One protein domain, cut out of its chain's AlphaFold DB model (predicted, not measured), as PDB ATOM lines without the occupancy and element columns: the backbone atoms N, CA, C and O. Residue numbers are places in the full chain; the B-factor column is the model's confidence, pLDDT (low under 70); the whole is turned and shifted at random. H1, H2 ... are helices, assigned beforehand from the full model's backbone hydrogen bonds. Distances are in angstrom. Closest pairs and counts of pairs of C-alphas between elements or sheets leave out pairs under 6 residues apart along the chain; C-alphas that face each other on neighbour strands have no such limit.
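AT A GLANCE: This is residues 236 to 335 of the 837 residues of an uncharacterized protein of Ustilago maydis (strain 521 / FGSC 9021) (UniProt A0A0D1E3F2). One long helix, H4, runs like a handle out of a small head, in which the short helices H1, H2 and H3 and long loops gather at the first part of H4. Residues 317 to 335 of H4 stick out free and make much of the length. The 100 printed residues hold four named helices, in the order H1, H2, H3, H4, and no named strand: the class is all helix. The whole is loose, with a radius of gyration of the C-alphas of 17.8 A and spans of 66 by 25 by 19 A.

HOW THE PARTS SIT: H4, residues 298 to 335, touches H2, residues 259 to 262, with its residues 306 to 313 alone; the closest C-alphas, those of Gly 259 and Ile 309, are 6.0 A apart. H2 touches H3, residues 279 to 289, closest at the C-alphas of Phe 260 and Thr 279, 5.2 A apart. H3 and H4 are near each other, their closest C-alphas 8.3 A apart. H3 touches H1, residues 236 to 244, at a shallow tilt of 28 degrees, the same way; the C-alphas of Ala 242 and Trp 288 come closest, at 6.5 A. H1 is apart from H4 and from H2. In H1 and H3 every O i to N i+4 pair is within hydrogen-bond range, in H4 33 of 34; H2 is too short for such a pair.

IN THESE COORDINATES: H4 measures 55.3 A from C-alpha 298 at (25.241, -39.442, 50.478) to C-alpha 335 at (43.634, -62.372, 3.655). H3 measures 14.8 A, H1 12.5 A and H2 5.7 A. H1 begins at C-alpha 236, at (45.987, -40.213, 56.102).

THE WHOLE: The C-alphas farthest apart, those of Arg 246 and His 335, are 66.3 A apart. Without residues 317 to 335, the body spans 38 by 27 by 19 A. The links H1 to H2 and H2 to H3 are long. The printed part has no cut, and no printed residue is under 70 in pLDDT.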
ATOM      1  N   LYS A 236      45.594 -40.889  54.855       91.69
ATOM      2  CA  LYS A 236      45.987 -40.213  56.102       91.69
ATOM      3  C   LYS A 236      45.780 -38.695  56.053       91.69
ATOM      4  O   LYS A 236      45.272 -38.154  57.022       91.69
ATOM      5  N   LYS A 237      46.098 -38.036  54.933       91.81
ATOM      6  CA  LYS A 237      45.938 -36.582  54.774       91.81
ATOM      7  C   LYS A 237      44.477 -36.155  54.666       91.81
ATOM      8  O   LYS A 237      44.117 -35.120  55.202       91.81
ATOM      9  N   THR A 238      43.621 -36.950  54.019       91.12
ATOM     10  CA  THR A 238      42.177 -36.659  54.013       91.12
ATOM     11  C   THR A 238      41.518 -36.946  55.358       91.12
ATOM     12  O   THR A 238      40.613 -36.220  55.739       91.12
ATOM     13  N   LEU A 239      42.005 -37.932  56.120       92.94
ATOM     14  CA  LEU A 239      41.590 -38.151  57.513       92.94
ATOM     15  C   LEU A 239      42.068 -37.042  58.466       92.94
ATOM     16  O   LEU A 239      41.465 -36.844  59.515       92.94
ATOM     17  N   GLU A 240      43.168 -36.367  58.140       93.25
ATOM     18  CA  GLU A 240      43.722 -35.230  58.882       93.25
ATOM     19  C   GLU A 240      42.884 -33.970  58.600       93.25
ATOM     20  O   GLU A 240      42.229 -33.467  59.510       93.25
ATOM     21  N   ALA A 241      42.734 -33.592  57.325       91.19
ATOM     22  CA  ALA A 241      41.897 -32.465  56.897       91.19
ATOM     23  C   ALA A 241      40.414 -32.600  57.308       91.19
ATOM     24  O   ALA A 241      39.789 -31.626  57.721       91.19
ATOM     25  N   ALA A 242      39.836 -33.809  57.255       91.81
ATOM     26  CA  ALA A 242      38.461 -34.030  57.711       91.81
ATOM     27  C   ALA A 242      38.294 -33.835  59.226       91.81
ATOM     28  O   ALA A 242      37.239 -33.386  59.667       91.81
ATOM     29  N   LYS A 243      39.325 -34.124  60.033       93.19
ATOM     30  CA  LYS A 243      39.303 -33.854  61.481       93.19
ATOM     31  C   LYS A 243      39.457 -32.371  61.785       93.19
ATOM     32  O   LYS A 243      38.765 -31.876  62.670       93.19
ATOM     33  N   GLU A 244      40.328 -31.677  61.054       93.69
ATOM     34  CA  GLU A 244      40.508 -30.224  61.158       93.69
ATOM     35  C   GLU A 244      39.188 -29.488  60.876       93.69
ATOM     36  O   GLU A 244      38.781 -28.631  61.657       93.69
ATOM     37  N   LEU A 245      38.468 -29.902  59.827       90.56
ATOM     38  CA  LEU A 245      37.172 -29.337  59.431       90.56
ATOM     39  C   LEU A 245      35.955 -29.993  60.119       90.56
ATOM     40  O   LEU A 245      34.821 -29.637  59.813       90.56
ATOM     41  N   ARG A 246      36.166 -30.936  61.053       90.88
ATOM     42  CA  ARG A 246      35.122 -31.692  61.793       90.88
ATOM     43  C   ARG A 246      34.058 -32.376  60.914       90.88
ATOM     44  O   ARG A 246      32.939 -32.622  61.360       90.88
ATOM     45  N   VAL A 247      34.422 -32.711  59.684       91.56
ATOM     46  CA  VAL A 247      33.560 -33.346  58.683       91.56
ATOM     47  C   VAL A 247      33.296 -34.811  59.050       91.56
ATOM     48  O   VAL A 247      34.200 -35.504  59.514       91.56
ATOM     49  N   THR A 248      32.078 -35.307  58.822       91.25
ATOM     50  CA  THR A 248      31.709 -36.726  58.972       91.25
ATOM     51  C   THR A 248      31.863 -37.496  57.649       91.25
ATOM     52  O   THR A 248      31.765 -36.901  56.577       91.25
ATOM     53  N   PRO A 249      32.114 -38.820  57.675       93.88
ATOM     54  CA  PRO A 249      32.217 -39.614  56.454       93.88
ATOM     55  C   PRO A 249      30.830 -39.941  55.893       93.88
ATOM     56  O   PRO A 249      29.958 -40.414  56.624       93.88
ATOM     57  N   LEU A 250      30.636 -39.770  54.585       93.81
ATOM     58  CA  LEU A 250      29.406 -40.208  53.920       93.81
ATOM     59  C   LEU A 250      29.353 -41.728  53.757       93.81
ATOM     60  O   LEU A 250      30.351 -42.370  53.431       93.81
ATOM     61  N   ASN A 251      28.161 -42.305  53.903       93.12
ATOM     62  CA  ASN A 251      27.944 -43.693  53.516       93.12
ATOM     63  C   ASN A 251      28.022 -43.820  51.981       93.12
ATOM     64  O   ASN A 251      27.292 -43.137  51.263       93.12
ATOM     65  N   LEU A 252      28.907 -44.697  51.496       94.25
ATOM     66  CA  LEU A 252      29.065 -45.043  50.077       94.25
ATOM     67  C   LEU A 252      28.864 -46.550  49.829       94.25
ATOM     68  O   LEU A 252      29.281 -47.062  48.794       94.25
ATOM     69  N   ASP A 253      28.245 -47.272  50.767       92.06
ATOM     70  CA  ASP A 253      28.139 -48.740  50.744       92.06
ATOM     71  C   ASP A 253      27.218 -49.250  49.623       92.06
ATOM     72  O   ASP A 253      27.333 -50.395  49.198       92.06
ATOM     73  N   ARG A 254      26.366 -48.369  49.073       91.50
ATOM     74  CA  ARG A 254      25.591 -48.607  47.839       91.50
ATOM     75  C   ARG A 254      26.461 -48.777  46.585       91.50
ATOM     76  O   ARG A 254      25.956 -49.216  45.559       91.50
ATOM     77  N   VAL A 255      27.744 -48.404  46.626       92.69
ATOM     78  CA  VAL A 255      28.684 -48.605  45.515       92.69
ATOM     79  C   VAL A 255      29.476 -49.885  45.760       92.69
ATOM     80  O   VAL A 255      30.263 -49.972  46.703       92.69
ATOM     81  N   SER A 256      29.300 -50.878  44.886       93.38
ATOM     82  CA  SER A 256      29.938 -52.186  45.047       93.38
ATOM     83  C   SER A 256      31.469 -52.102  45.059       93.38
ATOM     84  O   SER A 256      32.098 -51.257  44.404       93.38
ATOM     85  N   SER A 257      32.111 -53.037  45.770       92.19
ATOM     86  CA  SER A 257      33.577 -53.082  45.819       92.19
ATOM     87  C   SER A 257      34.198 -53.303  44.430       92.19
ATOM     88  O   SER A 257      35.304 -52.825  44.178       92.19
ATOM     89  N   ALA A 258      33.477 -53.963  43.514       91.25
ATOM     90  CA  ALA A 258      33.860 -54.128  42.115       91.25
ATOM     91  C   ALA A 258      33.887 -52.784  41.365       91.25
ATOM     92  O   ALA A 258      34.895 -52.479  40.726       91.25
ATOM     93  N   GLY A 259      32.866 -51.934  41.531       92.00
ATOM     94  CA  GLY A 259      32.837 -50.581  40.961       92.00
ATOM     95  C   GLY A 259      34.053 -49.746  41.375       92.00
ATOM     96  O   GLY A 259      34.768 -49.197  40.532       92.00
ATOM     97  N   PHE A 260      34.410 -49.769  42.665       93.81
ATOM     98  CA  PHE A 260      35.633 -49.119  43.149       93.81
ATOM     99  C   PHE A 260      36.934 -49.683  42.540       93.81
ATOM    100  O   PHE A 260      37.963 -49.010  42.612       93.81
ATOM    101  N   ARG A 261      36.971 -50.872  41.912       92.31
ATOM    102  CA  ARG A 261      38.181 -51.353  41.203       92.31
ATOM    103  C   ARG A 261      38.470 -50.494  39.969       92.31
ATOM    104  O   ARG A 261      39.616 -50.068  39.812       92.31
ATOM    105  N   LEU A 262      37.433 -50.183  39.190       91.62
ATOM    106  CA  LEU A 262      37.476 -49.432  37.925       91.62
ATOM    107  C   LEU A 262      37.906 -47.967  38.121       91.62
ATOM    108  O   LEU A 262      38.620 -47.390  37.299       91.62
ATOM    109  N   ILE A 263      37.534 -47.370  39.256       92.94
ATOM    110  CA  ILE A 263      37.855 -45.981  39.604       92.94
ATOM    111  C   ILE A 263      39.375 -45.790  39.777       92.94
ATOM    112  O   ILE A 263      39.984 -46.291  40.727       92.94
ATOM    113  N   THR A 264      40.012 -45.030  38.880       92.31
ATOM    114  CA  THR A 264      41.468 -44.746  38.918       92.31
ATOM    115  C   THR A 264      41.831 -43.415  39.591       92.31
ATOM    116  O   THR A 264      42.975 -43.223  40.016       92.31
ATOM    117  N   ARG A 265      40.862 -42.504  39.720       93.44
ATOM    118  CA  ARG A 265      40.982 -41.183  40.353       93.44
ATOM    119  C   ARG A 265      39.797 -40.969  41.293       93.44
ATOM    120  O   ARG A 265      38.736 -41.509  41.030       93.44
ATOM    121  N   CYS A 266      39.957 -40.201  42.364       94.69
ATOM    122  CA  CYS A 266      38.823 -39.815  43.206       94.69
ATOM    123  C   CYS A 266      37.893 -38.871  42.431       94.69
ATOM    124  O   CYS A 266      38.367 -37.848  41.940       94.69
ATOM    125  N   SER A 267      36.598 -39.186  42.370       94.62
ATOM    126  CA  SER A 267      35.569 -38.395  41.675       94.62
ATOM    127  C   SER A 267      35.446 -36.950  42.177       94.62
ATOM    128  O   SER A 267      35.028 -36.077  41.430       94.62
ATOM    129  N   PHE A 268      35.845 -36.688  43.426       94.44
ATOM    130  CA  PHE A 268      35.670 -35.390  44.086       94.44
ATOM    131  C   PHE A 268      36.916 -34.496  43.964       94.44
ATOM    132  O   PHE A 268      36.856 -33.440  43.348       94.44
ATOM    133  N   CYS A 269      38.083 -34.928  44.465       92.94
ATOM    134  CA  CYS A 269      39.321 -34.130  44.361       92.94
ATOM    135  C   CYS A 269      40.125 -34.353  43.063       92.94
ATOM    136  O   CYS A 269      41.244 -33.851  42.932       92.94
ATOM    137  N   ALA A 270      39.635 -35.191  42.142       90.69
ATOM    138  CA  ALA A 270      40.315 -35.620  40.914       90.69
ATOM    139  C   ALA A 270      41.732 -36.228  41.109       90.69
ATOM    140  O   ALA A 270      42.462 -36.456  40.132       90.69
ATOM    141  N   GLY A 271      42.145 -36.508  42.351       91.31
ATOM    142  CA  GLY A 271      43.452 -37.062  42.703       91.31
ATOM    143  C   GLY A 271      43.629 -38.492  42.192       91.31
ATOM    144  O   GLY A 271      42.665 -39.242  42.078       91.31
ATOM    145  N   ALA A 272      44.859 -38.898  41.874       92.81
ATOM    146  CA  ALA A 272      45.128 -40.246  41.370       92.81
ATOM    147  C   ALA A 272      45.300 -41.253  42.518       92.81
ATOM    148  O   ALA A 272      46.079 -41.015  43.445       92.81
ATOM    149  N   PHE A 273      44.641 -42.410  42.434       92.75
ATOM    150  CA  PHE A 273      44.926 -43.525  43.334       92.75
ATOM    151  C   PHE A 273      46.218 -44.249  42.924       92.75
ATOM    152  O   PHE A 273      46.608 -44.270  41.753       92.75
ATOM    153  N   ALA A 274      46.891 -44.881  43.886       89.38
ATOM    154  CA  ALA A 274      47.934 -45.852  43.566       89.38
ATOM    155  C   ALA A 274      47.301 -47.098  42.922       89.38
ATOM    156  O   ALA A 274      46.227 -47.526  43.337       89.38
ATOM    157  N   LYS A 275      47.981 -47.735  41.955       86.75
ATOM    158  CA  LYS A 275      47.474 -48.963  41.302       86.75
ATOM    159  C   LYS A 275      47.239 -50.133  42.269       86.75
ATOM    160  O   LYS A 275      46.468 -51.028  41.955       86.75
ATOM    161  N   SER A 276      47.904 -50.118  43.423       86.38
ATOM    162  CA  SER A 276      47.769 -51.087  44.514       86.38
ATOM    163  C   SER A 276      46.860 -50.610  45.659       86.38
ATOM    164  O   SER A 276      46.831 -51.246  46.711       86.38
ATOM    165  N   ALA A 277      46.141 -49.491  45.504       90.75
ATOM    166  CA  ALA A 277      45.154 -49.057  46.490       90.75
ATOM    167  C   ALA A 277      43.940 -49.997  46.456       90.75
ATOM    168  O   ALA A 277      43.301 -50.151  45.412       90.75
ATOM    169  N   SER A 278      43.623 -50.614  47.595       93.69
ATOM    170  CA  SER A 278      42.448 -51.475  47.725       93.69
ATOM    171  C   SER A 278      41.155 -50.679  47.545       93.69
ATOM    172  O   SER A 278      41.099 -49.476  47.803       93.69
ATOM    173  N   THR A 279      40.097 -51.375  47.134       93.56
ATOM    174  CA  THR A 279      38.738 -50.833  46.970       93.56
ATOM    175  C   THR A 279      38.277 -50.100  48.228       93.56
ATOM    176  O   THR A 279      37.885 -48.941  48.143       93.56
ATOM    177  N   LYS A 280      38.475 -50.714  49.401       94.38
ATOM    178  CA  LYS A 280      38.210 -50.109  50.710       94.38
ATOM    179  C   LYS A 280      38.982 -48.804  50.950       94.38
ATOM    180  O   LYS A 280      38.386 -47.845  51.412       94.38
ATOM    181  N   VAL A 281      40.264 -48.707  50.582       94.19
ATOM    182  CA  VAL A 281      41.034 -47.449  50.724       94.19
ATOM    183  C   VAL A 281      40.539 -46.356  49.766       94.19
ATOM    184  O   VAL A 281      40.624 -45.172  50.098       94.19
ATOM    185  N   LYS A 282      39.999 -46.724  48.595       95.56
ATOM    186  CA  LYS A 282      39.343 -45.771  47.684       95.56
ATOM    187  C   LYS A 282      38.004 -45.293  48.252       95.56
ATOM    188  O   LYS A 282      37.808 -44.087  48.345       95.56
ATOM    189  N   GLN A 283      37.147 -46.221  48.684       95.94
ATOM    190  CA  GLN A 283      35.857 -45.955  49.329       95.94
ATOM    191  C   GLN A 283      36.030 -45.074  50.573       95.94
ATOM    192  O   GLN A 283      35.404 -44.025  50.657       95.94
ATOM    193  N   GLU A 284      36.941 -45.439  51.485       95.44
ATOM    194  CA  GLU A 284      37.294 -44.639  52.663       95.44
ATOM    195  C   GLU A 284      37.786 -43.249  52.259       95.44
ATOM    196  O   GLU A 284      37.308 -42.258  52.789       95.44
ATOM    197  N   HIS A 285      38.706 -43.119  51.296       95.94
ATOM    198  CA  HIS A 285      39.121 -41.783  50.865       95.94
ATOM    199  C   HIS A 285      37.939 -40.974  50.316       95.94
ATOM    200  O   HIS A 285      37.832 -39.793  50.623       95.94
ATOM    201  N   MET A 286      37.056 -41.590  49.531       95.75
ATOM    202  CA  MET A 286      35.941 -40.911  48.874       95.75
ATOM    203  C   MET A 286      34.824 -40.524  49.852       95.75
ATOM    204  O   MET A 286      34.258 -39.447  49.684       95.75
ATOM    205  N   SER A 287      34.574 -41.299  50.914       96.31
ATOM    206  CA  SER A 287      33.584 -40.953  51.946       96.31
ATOM    207  C   SER A 287      33.975 -39.733  52.779       96.31
ATOM    208  O   SER A 287      33.095 -38.963  53.155       96.31
ATOM    209  N   TRP A 288      35.272 -39.509  53.022       96.31
ATOM    210  CA  TRP A 288      35.764 -38.254  53.614       96.31
ATOM    211  C   TRP A 288      35.968 -37.150  52.561       96.31
ATOM    212  O   TRP A 288      35.771 -35.976  52.856       96.31
ATOM    213  N   CYS A 289      36.360 -37.493  51.327       95.56
ATOM    214  CA  CYS A 289      36.677 -36.510  50.286       95.56
ATOM    215  C   CYS A 289      35.440 -35.836  49.671       95.56
ATOM    216  O   CYS A 289      35.550 -34.688  49.258       95.56
ATOM    217  N   ALA A 290      34.294 -36.515  49.594       95.38
ATOM    218  CA  ALA A 290      33.052 -35.932  49.087       95.38
ATOM    219  C   ALA A 290      32.585 -34.710  49.918       95.38
ATOM    220  O   ALA A 290      32.506 -33.615  49.354       95.38
ATOM    221  N   PRO A 291      32.381 -34.817  51.246       94.50
ATOM    222  CA  PRO A 291      31.984 -33.671  52.064       94.50
ATOM    223  C   PRO A 291      33.119 -32.652  52.262       94.50
ATOM    224  O   PRO A 291      32.849 -31.458  52.346       94.50
ATOM    225  N   LEU A 292      34.395 -33.064  52.196       93.31
ATOM    226  CA  LEU A 292      35.533 -32.132  52.073       93.31
ATOM    227  C   LEU A 292      35.513 -31.286  50.781       93.31
ATOM    228  O   LEU A 292      36.321 -30.368  50.651       93.31
ATOM    229  N   GLN A 293      34.648 -31.593  49.812       92.94
ATOM    230  CA  GLN A 293      34.424 -30.813  48.588       92.94
ATOM    231  C   GLN A 293      32.976 -30.284  48.502       92.94
ATOM    232  O   GLN A 293      32.500 -29.985  47.411       92.94
ATOM    233  N   GLY A 294      32.272 -30.173  49.636       90.81
ATOM    234  CA  GLY A 294      30.920 -29.600  49.714       90.81
ATOM    235  C   GLY A 294      29.776 -30.547  49.331       90.81
ATOM    236  O   GLY A 294      28.625 -30.126  49.296       90.81
ATOM    237  N   VAL A 295      30.046 -31.829  49.059       92.81
ATOM    238  CA  VAL A 295      28.981 -32.809  48.800       92.81
ATOM    239  C   VAL A 295      28.447 -33.330  50.133       92.81
ATOM    240  O   VAL A 295      29.042 -34.217  50.735       92.81
ATOM    241  N   GLU A 296      27.327 -32.781  50.599       89.62
ATOM    242  CA  GLU A 296      26.713 -33.146  51.889       89.62
ATOM    243  C   GLU A 296      25.830 -34.404  51.823       89.62
ATOM    244  O   GLU A 296      25.683 -35.133  52.802       89.62
ATOM    245  N   ARG A 297      25.203 -34.671  50.670       91.69
ATOM    246  CA  ARG A 297      24.205 -35.744  50.528       91.69
ATOM    247  C   ARG A 297      24.853 -37.037  50.037       91.69
ATOM    248  O   ARG A 297      25.331 -37.102  48.905       91.69
ATOM    249  N   ALA A 298      24.762 -38.100  50.838       91.94
ATOM    250  CA  ALA A 298      25.241 -39.442  50.478       91.94
ATOM    251  C   ALA A 298      24.693 -39.936  49.125       91.94
ATOM    252  O   ALA A 298      25.449 -40.473  48.323       91.94
ATOM    253  N   ALA A 299      23.412 -39.686  48.824       93.75
ATOM    254  CA  ALA A 299      22.810 -40.050  47.538       93.75
ATOM    255  C   ALA A 299      23.469 -39.338  46.339       93.75
ATOM    256  O   ALA A 299      23.731 -39.979  45.324       93.75
ATOM    257  N   ALA A 300      23.801 -38.048  46.468       93.88
ATOM    258  CA  ALA A 300      24.496 -37.298  45.421       93.88
ATOM    259  C   ALA A 300      25.935 -37.805  45.235       93.88
ATOM    260  O   ALA A 300      26.366 -38.031  44.108       93.88
ATOM    261  N   ALA A 301      26.647 -38.077  46.336       94.56
ATOM    262  CA  ALA A 301      27.979 -38.672  46.285       94.56
ATOM    263  C   ALA A 301      27.966 -40.057  45.609       94.56
ATOM    264  O   ALA A 301      28.792 -40.315  44.737       94.56
ATOM    265  N   VAL A 302      27.008 -40.926  45.953       96.31
ATOM    266  CA  VAL A 302      26.814 -42.230  45.297       96.31
ATOM    267  C   VAL A 302      26.524 -42.056  43.804       96.31
ATOM    268  O   VAL A 302      27.171 -42.726  43.007       96.31
ATOM    269  N   HIS A 303      25.641 -41.130  43.415       95.94
ATOM    270  CA  HIS A 303      25.291 -40.881  42.010       95.94
ATOM    271  C   HIS A 303      26.487 -40.411  41.161       95.94
ATOM    272  O   HIS A 303      26.719 -40.926  40.067       95.94
ATOM    273  N   THR A 304      27.297 -39.472  41.666       95.56
ATOM    274  CA  THR A 304      28.533 -39.045  40.983       95.56
ATOM    275  C   THR A 304      29.498 -40.219  40.798       95.56
ATOM    276  O   THR A 304      30.092 -40.375  39.732       95.56
ATOM    277  N   VAL A 305      29.625 -41.079  41.811       95.88
ATOM    278  CA  VAL A 305      30.524 -42.240  41.779       95.88
ATOM    279  C   VAL A 305      30.008 -43.343  40.850       95.88
ATOM    280  O   VAL A 305      30.806 -43.930  40.121       95.88
ATOM    281  N   SER A 306      28.697 -43.603  40.806       95.75
ATOM    282  CA  SER A 306      28.105 -44.550  39.851       95.75
ATOM    283  C   SER A 306      28.198 -44.042  38.412       95.75
ATOM    284  O   SER A 306      28.524 -44.823  37.527       95.75
ATOM    285  N   SER A 307      28.020 -42.738  38.174       95.81
ATOM    286  CA  SER A 307      28.230 -42.121  36.855       95.81
ATOM    287  C   SER A 307      29.675 -42.299  36.361       95.81
ATOM    288  O   SER A 307      29.899 -42.743  35.233       95.81
ATOM    289  N   ASP A 308      30.670 -42.063  37.228       94.81
ATOM    290  CA  ASP A 308      32.089 -42.313  36.932       94.81
ATOM    291  C   ASP A 308      32.390 -43.799  36.642       94.81
ATOM    292  O   ASP A 308      33.249 -44.104  35.808       94.81
ATOM    293  N   ILE A 309      31.687 -44.727  37.307       95.62
ATOM    294  CA  ILE A 309      31.787 -46.177  37.074       95.62
ATOM    295  C   ILE A 309      31.178 -46.560  35.723       95.62
ATOM    296  O   ILE A 309      31.854 -47.217  34.932       95.62
ATOM    297  N   SER A 310      29.957 -46.121  35.410       95.38
ATOM    298  CA  SER A 310      29.311 -46.395  34.118       95.38
ATOM    299  C   SER A 310      30.132 -45.826  32.958       95.38
ATOM    300  O   SER A 310      30.398 -46.515  31.976       95.38
ATOM    301  N   ARG A 311      30.670 -44.608  33.119       93.94
ATOM    302  CA  ARG A 311      31.599 -43.986  32.163       93.94
ATOM    303  C   ARG A 311      32.973 -44.671  32.113       93.94
ATOM    304  O   ARG A 311      33.750 -44.410  31.195       93.94
ATOM    305  N   ALA A 312      33.323 -45.514  33.086       91.25
ATOM    306  CA  ALA A 312      34.486 -46.399  33.003       91.25
ATOM    307  C   ALA A 312      34.172 -47.672  32.220       91.25
ATOM    308  O   ALA A 312      34.910 -47.974  31.286       91.25
ATOM    309  N   LEU A 313      33.056 -48.337  32.525       93.38
ATOM    310  CA  LEU A 313      32.587 -49.518  31.797       93.38
ATOM    311  C   LEU A 313      32.420 -49.232  30.298       93.38
ATOM    312  O   LEU A 313      33.015 -49.932  29.488       93.38
ATOM    313  N   GLN A 314      31.733 -48.143  29.936       94.56
ATOM    314  CA  GLN A 314      31.515 -47.746  28.538       94.56
ATOM    315  C   GLN A 314      32.828 -47.497  27.769       94.56
ATOM    316  O   GLN A 314      32.922 -47.776  26.577       94.56
ATOM    317  N   ARG A 315      33.872 -46.982  28.434       89.81
ATOM    318  CA  ARG A 315      35.195 -46.800  27.809       89.81
ATOM    319  C   ARG A 315      35.929 -48.124  27.642       89.81
ATOM    320  O   ARG A 315      36.466 -48.374  26.571       89.81
ATOM    321  N   ASP A 316      35.927 -48.964  28.674       90.12
ATOM    322  CA  ASP A 316      36.543 -50.291  28.621       90.12
ATOM    323  C   ASP A 316      35.835 -51.184  27.573       90.12
ATOM    324  O   ASP A 316      36.471 -52.025  26.945       90.12
ATOM    325  N   GLU A 317      34.539 -50.974  27.331       93.62
ATOM    326  CA  GLU A 317      33.759 -51.588  26.251       93.62
ATOM    327  C   GLU A 317      34.100 -51.022  24.866       93.62
ATOM    328  O   GLU A 317      34.407 -51.790  23.956       93.62
ATOM    329  N   GLN A 318      34.136 -49.695  24.694       93.31
ATOM    330  CA  GLN A 318      34.562 -49.080  23.431       93.31
ATOM    331  C   GLN A 318      35.992 -49.476  23.043       93.31
ATOM    332  O   GLN A 318      36.274 -49.670  21.864       93.31
ATOM    333  N   ASP A 319      36.897 -49.612  24.013       92.00
ATOM    334  CA  ASP A 319      38.274 -50.034  23.759       92.00
ATOM    335  C   ASP A 319      38.367 -51.549  23.478       92.00
ATOM    336  O   ASP A 319      39.191 -51.953  22.657       92.00
ATOM    337  N   LYS A 320      37.478 -52.391  24.040       93.94
ATOM    338  CA  LYS A 320      37.296 -53.787  23.581       93.94
ATOM    339  C   LYS A 320      36.773 -53.845  22.143       93.94
ATOM    340  O   LYS A 320      37.306 -54.624  21.358       93.94
ATOM    341  N   LYS A 321      35.762 -53.037  21.793       94.81
ATOM    342  CA  LYS A 321      35.172 -53.007  20.443       94.81
ATOM    343  C   LYS A 321      36.219 -52.600  19.407       94.81
ATOM    344  O   LYS A 321      36.433 -53.346  18.461       94.81
ATOM    345  N   LYS A 322      36.974 -51.527  19.663       94.19
ATOM    346  CA  LYS A 322      38.112 -51.120  18.819       94.19
ATOM    347  C   LYS A 322      39.184 -52.201  18.723       94.19
ATOM    348  O   LYS A 322      39.694 -52.436  17.643       94.19
ATOM    349  N   ALA A 323      39.513 -52.902  19.812       90.75
ATOM    350  CA  ALA A 323      40.481 -54.003  19.763       90.75
ATOM    351  C   ALA A 323      39.970 -55.239  18.988       90.75
ATOM    352  O   ALA A 323      40.778 -56.037  18.510       90.75
ATOM    353  N   ALA A 324      38.649 -55.411  18.858       91.38
ATOM    354  CA  ALA A 324      38.042 -56.394  17.965       91.38
ATOM    355  C   ALA A 324      38.058 -55.906  16.505       91.38
ATOM    356  O   ALA A 324      38.497 -56.653  15.640       91.38
ATOM    357  N   GLU A 325      37.689 -54.649  16.249       90.44
ATOM    358  CA  GLU A 325      37.744 -54.002  14.927       90.44
ATOM    359  C   GLU A 325      39.183 -53.948  14.372       90.44
ATOM    360  O   GLU A 325      39.419 -54.279  13.216       90.44
ATOM    361  N   GLU A 326      40.185 -53.625  15.198       87.75
ATOM    362  CA  GLU A 326      41.611 -53.692  14.841       87.75
ATOM    363  C   GLU A 326      42.066 -55.131  14.539       87.75
ATOM    364  O   GLU A 326      42.949 -55.335  13.704       87.75
ATOM    365  N   ARG A 327      41.470 -56.142  15.191       85.56
ATOM    366  CA  ARG A 327      41.747 -57.555  14.895       85.56
ATOM    367  C   ARG A 327      41.115 -57.980  13.573       85.56
ATOM    368  O   ARG A 327      41.816 -58.628  12.800       85.56
ATOM    369  N   THR A 328      39.853 -57.638  13.310       81.88
ATOM    370  CA  THR A 328      39.204 -57.984  12.037       81.88
ATOM    371  C   THR A 328      39.900 -57.270  10.890       81.88
ATOM    372  O   THR A 328      40.353 -57.946   9.982       81.88
ATOM    373  N   LEU A 329      40.185 -55.966  11.003       82.44
ATOM    374  CA  LEU A 329      40.962 -55.227   9.998       82.44
ATOM    375  C   LEU A 329      42.346 -55.845   9.740       82.44
ATOM    376  O   LEU A 329      42.794 -55.889   8.596       82.44
ATOM    377  N   LEU A 330      43.035 -56.349  10.771       78.94
ATOM    378  CA  LEU A 330      44.298 -57.072  10.586       78.94
ATOM    379  C   LEU A 330      44.092 -58.412   9.859       78.94
ATOM    380  O   LEU A 330      44.892 -58.752   8.991       78.94
ATOM    381  N   GLN A 331      43.034 -59.159  10.185       79.88
ATOM    382  CA  GLN A 331      42.678 -60.394   9.481       79.88
ATOM    383  C   GLN A 331      42.302 -60.109   8.020       79.88
ATOM    384  O   GLN A 331      42.819 -60.783   7.134       79.88
ATOM    385  N   ASP A 332      41.489 -59.091   7.749       77.94
ATOM    386  CA  ASP A 332      41.075 -58.676   6.407       77.94
ATOM    387  C   ASP A 332      42.291 -58.263   5.569       77.94
ATOM    388  O   ASP A 332      42.457 -58.726   4.444       77.94
ATOM    389  N   VAL A 333      43.202 -57.458   6.128       78.62
ATOM    390  CA  VAL A 333      44.468 -57.093   5.469       78.62
ATOM    391  C   VAL A 333      45.339 -58.322   5.196       78.62
ATOM    392  O   VAL A 333      45.968 -58.388   4.146       78.62
ATOM    393  N   MET A 334      45.380 -59.309   6.095       72.44
ATOM    394  CA  MET A 334      46.176 -60.526   5.896       72.44
ATOM    395  C   MET A 334      45.608 -61.445   4.806       72.44
ATOM    396  O   MET A 334      46.391 -61.961   4.010       72.44
ATOM    397  N   HIS A 335      44.281 -61.613   4.732       70.62
ATOM    398  CA  HIS A 335      43.634 -62.372   3.655       70.62
ATOM    399  C   HIS A 335      43.746 -61.638   2.307       70.62
ATOM    400  O   HIS A 335      44.139 -62.240   1.314       70.62
TER     401      HIS A 335